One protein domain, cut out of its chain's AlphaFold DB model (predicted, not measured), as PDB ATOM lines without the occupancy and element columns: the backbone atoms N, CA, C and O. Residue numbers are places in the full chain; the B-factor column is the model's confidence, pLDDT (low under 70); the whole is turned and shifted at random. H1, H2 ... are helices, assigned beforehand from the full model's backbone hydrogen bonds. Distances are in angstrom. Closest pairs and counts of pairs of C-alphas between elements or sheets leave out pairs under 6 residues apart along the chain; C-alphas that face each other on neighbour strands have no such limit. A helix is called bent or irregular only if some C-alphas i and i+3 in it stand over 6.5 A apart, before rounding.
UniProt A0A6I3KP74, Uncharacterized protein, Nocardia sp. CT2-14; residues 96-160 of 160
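Overview. This is residues 96 to 160 of the 160 residues of an uncharacterized protein of Nocardia sp. CT2-14 (UniProt A0A6I3KP74). Two long helices, H1 and then H2, make a flat, open V: they meet near residues 131 to 137, and their arms stand free. The longer arm, H1, has a kink of 39 degrees near residue 125, close to the corner. The printed part has 65 residues, all helix in class, with no named strand. It is extended, with a radius of gyration of the C-alphas of 20.2 A and spans of 53 by 40 by 7 A.

Arrangement. H1, residues 98 to 131, and H2, residues 134 to 157, are close but not clearly touching; their closest C-alphas, those of Leu 131 and Arg 137, are 6.5 A apart. They run opposite ways at a steep tilt of 55 degrees. Every O i to N i+4 pair is within hydrogen-bond range in H2, and 28 of 30 in H1.

Along the chain. H1 begins at C-alpha 98 (129.527, 180.501, 273.798) and is 45.7 A long. It is only just irregular: C-alphas 126 and 129 are 6.8 A apart. H2, 33.8 A long, ends at C-alpha 157 (138.285, 190.135, 227.554).

Size, cuts and confidence. The C-alphas farthest apart, those of Ser 96 and Asp 134, are 56.8 A apart. The printed part has no cut, and its H1 to H2 link is tight. Residues 96 and 159 to 160 have pLDDT under 70.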
ATOM      1  N   SER A  96     130.970 183.140 280.134       67.56
ATOM      2  CA  SER A  96     129.633 182.876 279.569       67.56
ATOM      3  C   SER A  96     129.617 181.737 278.532       67.56
ATOM      4  O   SER A  96     130.615 181.451 277.875       67.56
ATOM      5  N   SER A  97     128.473 181.054 278.377       74.31
ATOM      6  CA  SER A  97     128.323 179.950 277.413       74.31
ATOM      7  C   SER A  97     128.330 180.461 275.969       74.31
ATOM      8  O   SER A  97     127.389 181.125 275.527       74.31
ATOM      9  N   HIS A  98     129.366 180.099 275.204       72.88
ATOM     10  CA  HIS A  98     129.527 180.501 273.798       72.88
ATOM     11  C   HIS A  98     128.357 180.036 272.912       72.88
ATOM     12  O   HIS A  98     127.974 180.729 271.970       72.88
ATOM     13  N   LEU A  99     127.755 178.884 273.235       76.25
ATOM     14  CA  LEU A  99     126.598 178.341 272.514       76.25
ATOM     15  C   LEU A  99     125.358 179.226 272.669       76.25
ATOM     16  O   LEU A  99     124.662 179.481 271.689       76.25
ATOM     17  N   LEU A 100     125.092 179.714 273.884       78.31
ATOM     18  CA  LEU A 100     123.940 180.574 274.149       78.31
ATOM     19  C   LEU A 100     124.090 181.919 273.428       78.31
ATOM     20  O   LEU A 100     123.148 182.379 272.788       78.31
ATOM     21  N   MET A 101     125.287 182.509 273.467       74.19
ATOM     22  CA  MET A 101     125.568 183.777 272.791       74.19
ATOM     23  C   MET A 101     125.437 183.649 271.263       74.19
ATOM     24  O   MET A 101     124.793 184.480 270.623       74.19
ATOM     25  N   GLY A 102     125.969 182.566 270.681       75.81
ATOM     26  CA  GLY A 102     125.803 182.266 269.256       75.81
ATOM     27  C   GLY A 102     124.337 182.070 268.856       75.81
ATOM     28  O   GLY A 102     123.904 182.588 267.827       75.81
ATOM     29  N   ALA A 103     123.545 181.388 269.689       79.94
ATOM     30  CA  ALA A 103     122.115 181.197 269.451       79.94
ATOM     31  C   ALA A 103     121.323 182.517 269.512       79.94
ATOM     32  O   ALA A 103     120.465 182.751 268.662       79.94
ATOM     33  N   VAL A 104     121.626 183.400 270.472       82.38
ATOM     34  CA  VAL A 104     120.983 184.723 270.590       82.38
ATOM     35  C   VAL A 104     121.322 185.605 269.390       82.38
ATOM     36  O   VAL A 104     120.415 186.166 268.777       82.38
ATOM     37  N   MET A 105     122.595 185.669 268.994       79.69
ATOM     38  CA  MET A 105     123.017 186.394 267.790       79.69
ATOM     39  C   MET A 105     122.311 185.861 266.540       79.69
ATOM     40  O   MET A 105     121.822 186.642 265.723       79.69
ATOM     41  N   ALA A 106     122.178 184.535 266.425       80.31
ATOM     42  CA  ALA A 106     121.433 183.926 265.334       80.31
ATOM     43  C   ALA A 106     119.954 184.270 265.334       80.31
ATOM     44  O   ALA A 106     119.391 184.531 264.269       80.31
ATOM     45  N   MET A 107     119.329 184.325 266.502       84.25
ATOM     46  CA  MET A 107     117.942 184.742 266.620       84.25
ATOM     47  C   MET A 107     117.761 186.194 266.166       84.25
ATOM     48  O   MET A 107     116.908 186.464 265.324       84.25
ATOM     49  N   VAL A 108     118.596 187.113 266.658       86.69
ATOM     50  CA  VAL A 108     118.534 188.539 266.295       86.69
ATOM     51  C   VAL A 108     118.735 188.734 264.794       86.69
ATOM     52  O   VAL A 108     117.931 189.411 264.159       86.69
ATOM     53  N   HIS A 109     119.738 188.081 264.204       82.62
ATOM     54  CA  HIS A 109     119.999 188.188 262.771       82.62
ATOM     55  C   HIS A 109     118.846 187.639 261.915       82.62
ATOM     56  O   HIS A 109     118.461 188.233 260.909       82.62
ATOM     57  N   ASN A 110     118.237 186.518 262.322       84.19
ATOM     58  CA  ASN A 110     117.055 185.998 261.634       84.19
ATOM     59  C   ASN A 110     115.870 186.969 261.732       84.19
ATOM     60  O   ASN A 110     115.173 187.177 260.739       84.19
ATOM     61  N   LEU A 111     115.644 187.575 262.901       89.75
ATOM     62  CA  LEU A 111     114.579 188.562 263.096       89.75
ATOM     63  C   LEU A 111     114.805 189.808 262.238       89.75
ATOM     64  O   LEU A 111     113.880 190.244 261.557       89.75
ATOM     65  N   GLU A 112     116.028 190.334 262.208       91.31
ATOM     66  CA  GLU A 112     116.424 191.433 261.325       91.31
ATOM     67  C   GLU A 112     116.135 191.088 259.857       91.31
ATOM     68  O   GLU A 112     115.468 191.852 259.160       91.31
ATOM     69  N   GLY A 113     116.549 189.900 259.406       87.75
ATOM     70  CA  GLY A 113     116.279 189.420 258.054       87.75
ATOM     71  C   GLY A 113     114.783 189.347 257.745       87.75
ATOM     72  O   GLY A 113     114.345 189.816 256.695       87.75
ATOM     73  N   VAL A 114     113.970 188.812 258.660       90.44
ATOM     74  CA  VAL A 114     112.507 188.751 258.499       90.44
ATOM     75  C   VAL A 114     111.905 190.149 258.401       90.44
ATOM     76  O   VAL A 114     111.079 190.385 257.517       90.44
ATOM     77  N   VAL A 115     112.313 191.077 259.267       94.31
ATOM     78  CA  VAL A 115     111.839 192.468 259.246       94.31
ATOM     79  C   VAL A 115     112.213 193.129 257.923       94.31
ATOM     80  O   VAL A 115     111.345 193.672 257.238       94.31
ATOM     81  N   TRP A 116     113.474 193.011 257.518       94.12
ATOM     82  CA  TRP A 116     113.995 193.589 256.286       94.12
ATOM     83  C   TRP A 116     113.302 193.033 255.037       94.12
ATOM     84  O   TRP A 116     112.790 193.791 254.211       94.12
ATOM     85  N   PHE A 117     113.202 191.707 254.903       89.50
ATOM     86  CA  PHE A 117     112.530 191.088 253.759       89.50
ATOM     87  C   PHE A 117     111.036 191.399 253.733       89.50
ATOM     88  O   PHE A 117     110.481 191.615 252.657       89.50
ATOM     89  N   THR A 118     110.381 191.465 254.892       90.12
ATOM     90  CA  THR A 118     108.972 191.862 254.983       90.12
ATOM     91  C   THR A 118     108.788 193.308 254.532       90.12
ATOM     92  O   THR A 118     107.899 193.581 253.728       90.12
ATOM     93  N   ALA A 119     109.663 194.223 254.963       91.38
ATOM     94  CA  ALA A 119     109.663 195.609 254.507       91.38
ATOM     95  C   ALA A 119     109.830 195.695 252.981       91.38
ATOM     96  O   ALA A 119     109.052 196.384 252.317       91.38
ATOM     97  N   ILE A 120     110.762 194.930 252.400       89.25
ATOM     98  CA  ILE A 120     110.937 194.832 250.941       89.25
ATOM     99  C   ILE A 120     109.676 194.288 250.261       89.25
ATOM    100  O   ILE A 120     109.235 194.844 249.262       89.25
ATOM    101  N   ILE A 121     109.070 193.213 250.768       89.00
ATOM    102  CA  ILE A 121     107.881 192.607 250.150       89.00
ATOM    103  C   ILE A 121     106.695 193.574 250.190       89.00
ATOM    104  O   ILE A 121     106.000 193.731 249.184       89.00
ATOM    105  N   CYS A 122     106.475 194.245 251.321       86.44
ATOM    106  CA  CYS A 122     105.413 195.234 251.467       86.44
ATOM    107  C   CYS A 122     105.640 196.421 250.527       86.44
ATOM    108  O   CYS A 122     104.759 196.750 249.732       86.44
ATOM    109  N   THR A 123     106.834 197.018 250.542       84.31
ATOM    110  CA  THR A 123     107.176 198.147 249.658       84.31
ATOM    111  C   THR A 123     107.117 197.757 248.182       84.31
ATOM    112  O   THR A 123     106.552 198.499 247.382       84.31
ATOM    113  N   ALA A 124     107.582 196.562 247.811       85.50
ATOM    114  CA  ALA A 124     107.442 196.020 246.462       85.50
ATOM    115  C   ALA A 124     105.974 195.782 246.079       85.50
ATOM    116  O   ALA A 124     105.611 195.952 244.916       85.50
ATOM    117  N   GLY A 125     105.119 195.410 247.036       81.19
ATOM    118  CA  GLY A 125     103.671 195.302 246.863       81.19
ATOM    119  C   GLY A 125     103.023 196.648 246.533       81.19
ATOM    120  O   GLY A 125     102.249 196.729 245.579       81.19
ATOM    121  N   LEU A 126     103.399 197.709 247.253       77.88
ATOM    122  CA  LEU A 126     102.942 199.078 246.983       77.88
ATOM    123  C   LEU A 126     103.478 199.594 245.639       77.88
ATOM    124  O   LEU A 126     102.725 200.120 244.819       77.88
ATOM    125  N   ALA A 127     104.765 199.373 245.370       79.62
ATOM    126  CA  ALA A 127     105.420 199.763 244.126       79.62
ATOM    127  C   ALA A 127     105.002 198.896 242.929       79.62
ATOM    128  O   ALA A 127     105.333 199.223 241.790       79.62
ATOM    129  N   ARG A 128     104.258 197.800 243.139       77.06
ATOM    130  CA  ARG A 128     103.881 196.858 242.077       77.06
ATOM    131  C   ARG A 128     103.070 197.514 240.965       77.06
ATOM    132  O   ARG A 128     103.203 197.117 239.811       77.06
ATOM    133  N   SER A 129     102.248 198.507 241.293       73.25
ATOM    134  CA  SER A 129     101.482 199.282 240.308       73.25
ATOM    135  C   SER A 129     102.393 200.128 239.407       73.25
ATOM    136  O   SER A 129     102.157 200.220 238.203       73.25
ATOM    137  N   TRP A 130     103.468 200.687 239.967       73.75
ATOM    138  CA  TRP A 130     104.470 201.472 239.247       73.75
ATOM    139  C   TRP A 130     105.431 200.582 238.446       73.75
ATOM    140  O   TRP A 130     105.636 200.816 237.256       73.75
ATOM    141  N   LEU A 131     105.926 199.500 239.054       73.62
ATOM    142  CA  LEU A 131     106.795 198.492 238.433       73.62
ATOM    143  C   LEU A 131     106.118 197.732 237.288       73.62
ATOM    144  O   LEU A 131     106.796 197.309 236.359       73.62
ATOM    145  N   ASN A 132     104.793 197.555 237.314       76.44
ATOM    146  CA  ASN A 132     104.064 196.908 236.218       76.44
ATOM    147  C   ASN A 132     103.889 197.796 234.980       76.44
ATOM    148  O   ASN A 132     103.365 197.314 233.976       76.44
ATOM    149  N   ARG A 133     104.313 199.066 235.007       80.75
ATOM    150  CA  ARG A 133     104.327 199.893 233.797       80.75
ATOM    151  C   ARG A 133     105.332 199.318 232.802       80.75
ATOM    152  O   ARG A 133     106.504 199.143 233.131       80.75
ATOM    153  N   ASP A 134     104.894 199.114 231.562       78.75
ATOM    154  CA  ASP A 134     105.712 198.513 230.498       78.75
ATOM    155  C   ASP A 134     107.057 199.225 230.293       78.75
ATOM    156  O   ASP A 134     108.066 198.577 230.031       78.75
ATOM    157  N   ARG A 135     107.105 200.555 230.471       79.75
ATOM    158  CA  ARG A 135     108.359 201.328 230.409       79.75
ATOM    159  C   ARG A 135     109.353 200.950 231.509       79.75
ATOM    160  O   ARG A 135     110.538 200.830 231.218       79.75
ATOM    161  N   VAL A 136     108.893 200.763 232.746       81.56
ATOM    162  CA  VAL A 136     109.771 200.430 233.881       81.56
ATOM    163  C   VAL A 136     110.330 199.024 233.700       81.56
ATOM    164  O   VAL A 136     111.536 198.838 233.799       81.56
ATOM    165  N   ARG A 137     109.482 198.063 233.314       81.81
ATOM    166  CA  ARG A 137     109.910 196.685 233.023       81.81
ATOM    167  C   ARG A 137     110.945 196.636 231.908       81.81
ATOM    168  O   ARG A 137     112.024 196.106 232.120       81.81
ATOM    169  N   ARG A 138     110.673 197.295 230.773       84.38
ATOM    170  CA  ARG A 138     111.628 197.383 229.656       84.38
ATOM    171  C   ARG A 138     112.951 198.021 230.065       84.38
ATOM    172  O   ARG A 138     113.990 197.586 229.591       84.38
ATOM    173  N   THR A 139     112.924 199.028 230.939       87.62
ATOM    174  CA  THR A 139     114.151 199.669 231.435       87.62
ATOM    175  C   THR A 139     114.933 198.724 232.345       87.62
ATOM    176  O   THR A 139     116.134 198.579 232.164       87.62
ATOM    177  N   MET A 140     114.272 198.034 233.280       88.12
ATOM    178  CA  MET A 140     114.935 197.056 234.152       88.12
ATOM    179  C   MET A 140     115.501 195.872 233.363       88.12
ATOM    180  O   MET A 140     116.632 195.463 233.621       88.12
ATOM    181  N   ASP A 141     114.760 195.363 232.377       88.19
ATOM    182  CA  ASP A 141     115.212 194.282 231.498       88.19
ATOM    183  C   ASP A 141     116.405 194.736 230.641       88.19
ATOM    184  O   ASP A 141     117.391 194.012 230.525       88.19
ATOM    185  N   ALA A 142     116.364 195.961 230.101       90.19
ATOM    186  CA  ALA A 142     117.463 196.528 229.324       90.19
ATOM    187  C   ALA A 142     118.717 196.757 230.175       90.19
ATOM    188  O   ALA A 142     119.809 196.402 229.748       90.19
ATOM    189  N   VAL A 143     118.570 197.301 231.387       94.50
ATOM    190  CA  VAL A 143     119.689 197.500 232.320       94.50
ATOM    191  C   VAL A 143     120.283 196.157 232.735       94.50
ATOM    192  O   VAL A 143     121.494 195.992 232.688       94.50
ATOM    193  N   THR A 144     119.448 195.175 233.084       92.50
ATOM    194  CA  THR A 144     119.923 193.834 233.459       92.50
ATOM    195  C   THR A 144     120.654 193.168 232.297       92.50
ATOM    196  O   THR A 144     121.744 192.634 232.483       92.50
ATOM    197  N   GLY A 145     120.094 193.245 231.087       92.31
ATOM    198  CA  GLY A 145     120.736 192.749 229.872       92.31
ATOM    199  C   GLY A 145     122.060 193.453 229.584       92.31
ATOM    200  O   GLY A 145     123.048 192.786 229.302       92.31
ATOM    201  N   ALA A 146     122.116 194.778 229.725       95.31
ATOM    202  CA  ALA A 146     123.334 195.558 229.528       95.31
ATOM    203  C   ALA A 146     124.421 195.201 230.551       95.31
ATOM    204  O   ALA A 146     125.574 195.029 230.169       95.31
ATOM    205  N   VAL A 147     124.059 195.029 231.826       95.50
ATOM    206  CA  VAL A 147     124.996 194.598 232.875       95.50
ATOM    207  C   VAL A 147     125.504 193.184 232.600       95.50
ATOM    208  O   VAL A 147     126.701 192.954 232.701       95.50
ATOM    209  N   LEU A 148     124.634 192.248 232.209       94.12
ATOM    210  CA  LEU A 148     125.038 190.874 231.889       94.12
ATOM    211  C   LEU A 148     125.937 190.801 230.652       94.12
ATOM    212  O   LEU A 148     126.918 190.065 230.663       94.12
ATOM    213  N   VAL A 149     125.628 191.566 229.603       94.44
ATOM    214  CA  VAL A 149     126.486 191.671 228.416       94.44
ATOM    215  C   VAL A 149     127.812 192.322 228.787       94.44
ATOM    216  O   VAL A 149     128.853 191.797 228.417       94.44
ATOM    217  N   GLY A 150     127.794 193.411 229.559       93.38
ATOM    218  CA  GLY A 150     129.005 194.072 230.043       93.38
ATOM    219  C   GLY A 150     129.886 193.129 230.858       93.38
ATOM    220  O   GLY A 150     131.075 193.025 230.589       93.38
ATOM    221  N   PHE A 151     129.293 192.371 231.781       93.75
ATOM    222  CA  PHE A 151     129.996 191.367 232.574       93.75
ATOM    223  C   PHE A 151     130.516 190.209 231.711       93.75
ATOM    224  O   PHE A 151     131.643 189.762 231.886       93.75
ATOM    225  N   GLY A 152     129.733 189.743 230.735       91.94
ATOM    226  CA  GLY A 152     130.160 188.712 229.786       91.94
ATOM    227  C   GLY A 152     131.314 189.168 228.892       91.94
ATOM    228  O   GLY A 152     132.217 188.383 228.617       91.94
ATOM    229  N   VAL A 153     131.317 190.438 228.483       94.62
ATOM    230  CA  VAL A 153     132.420 191.059 227.743       94.62
ATOM    231  C   VAL A 153     133.652 191.200 228.630       94.62
ATOM    232  O   VAL A 153     134.733 190.823 228.198       94.62
ATOM    233  N   ASP A 154     133.510 191.682 229.864       90.12
ATOM    234  CA  ASP A 154     134.625 191.824 230.810       90.12
ATOM    235  C   ASP A 154     135.289 190.469 231.117       90.12
ATOM    236  O   ASP A 154     136.515 190.341 231.082       90.12
ATOM    237  N   LEU A 155     134.475 189.418 231.277       91.94
ATOM    238  CA  LEU A 155     134.942 188.036 231.395       91.94
ATOM    239  C   LEU A 155     135.620 187.522 230.119       91.94
ATOM    240  O   LEU A 155     136.653 186.862 230.208       91.94
ATOM    241  N   ALA A 156     135.059 187.800 228.940       90.31
ATOM    242  CA  ALA A 156     135.618 187.351 227.663       90.31
ATOM    243  C   ALA A 156     136.937 188.061 227.319       90.31
ATOM    244  O   ALA A 156     137.828 187.459 226.723       90.31
ATOM    245  N   VAL A 157     137.065 189.331 227.707       92.94
ATOM    246  CA  VAL A 157     138.285 190.135 227.554       92.94
ATOM    247  C   VAL A 157     139.288 189.834 228.677       92.94
ATOM    248  O   VAL A 157     140.480 190.088 228.522       92.94
ATOM    249  N   GLY A 158     138.844 189.214 229.774       70.44
ATOM    250  CA  GLY A 158     139.715 188.644 230.793       70.44
ATOM    251  C   GLY A 158     140.370 189.693 231.685       70.44
ATOM    252  O   GLY A 158     141.583 189.645 231.911       70.44
ATOM    253  N   ARG A 159     139.589 190.636 232.221       63.59
ATOM    254  CA  ARG A 159     140.055 191.486 233.325       63.59
ATOM    255  C   ARG A 159     139.690 190.788 234.637       63.59
ATOM    256  O   ARG A 159     138.533 190.742 235.024       63.59
ATOM    257  N   ARG A 160     140.702 190.131 235.204       53.97
ATOM    258  CA  ARG A 160     140.654 189.271 236.397       53.97
ATOM    259  C   ARG A 160     139.950 189.903 237.593       53.97
ATOM    260  O   ARG A 160     140.223 191.097 237.846       53.97
TER     261      ARG A 160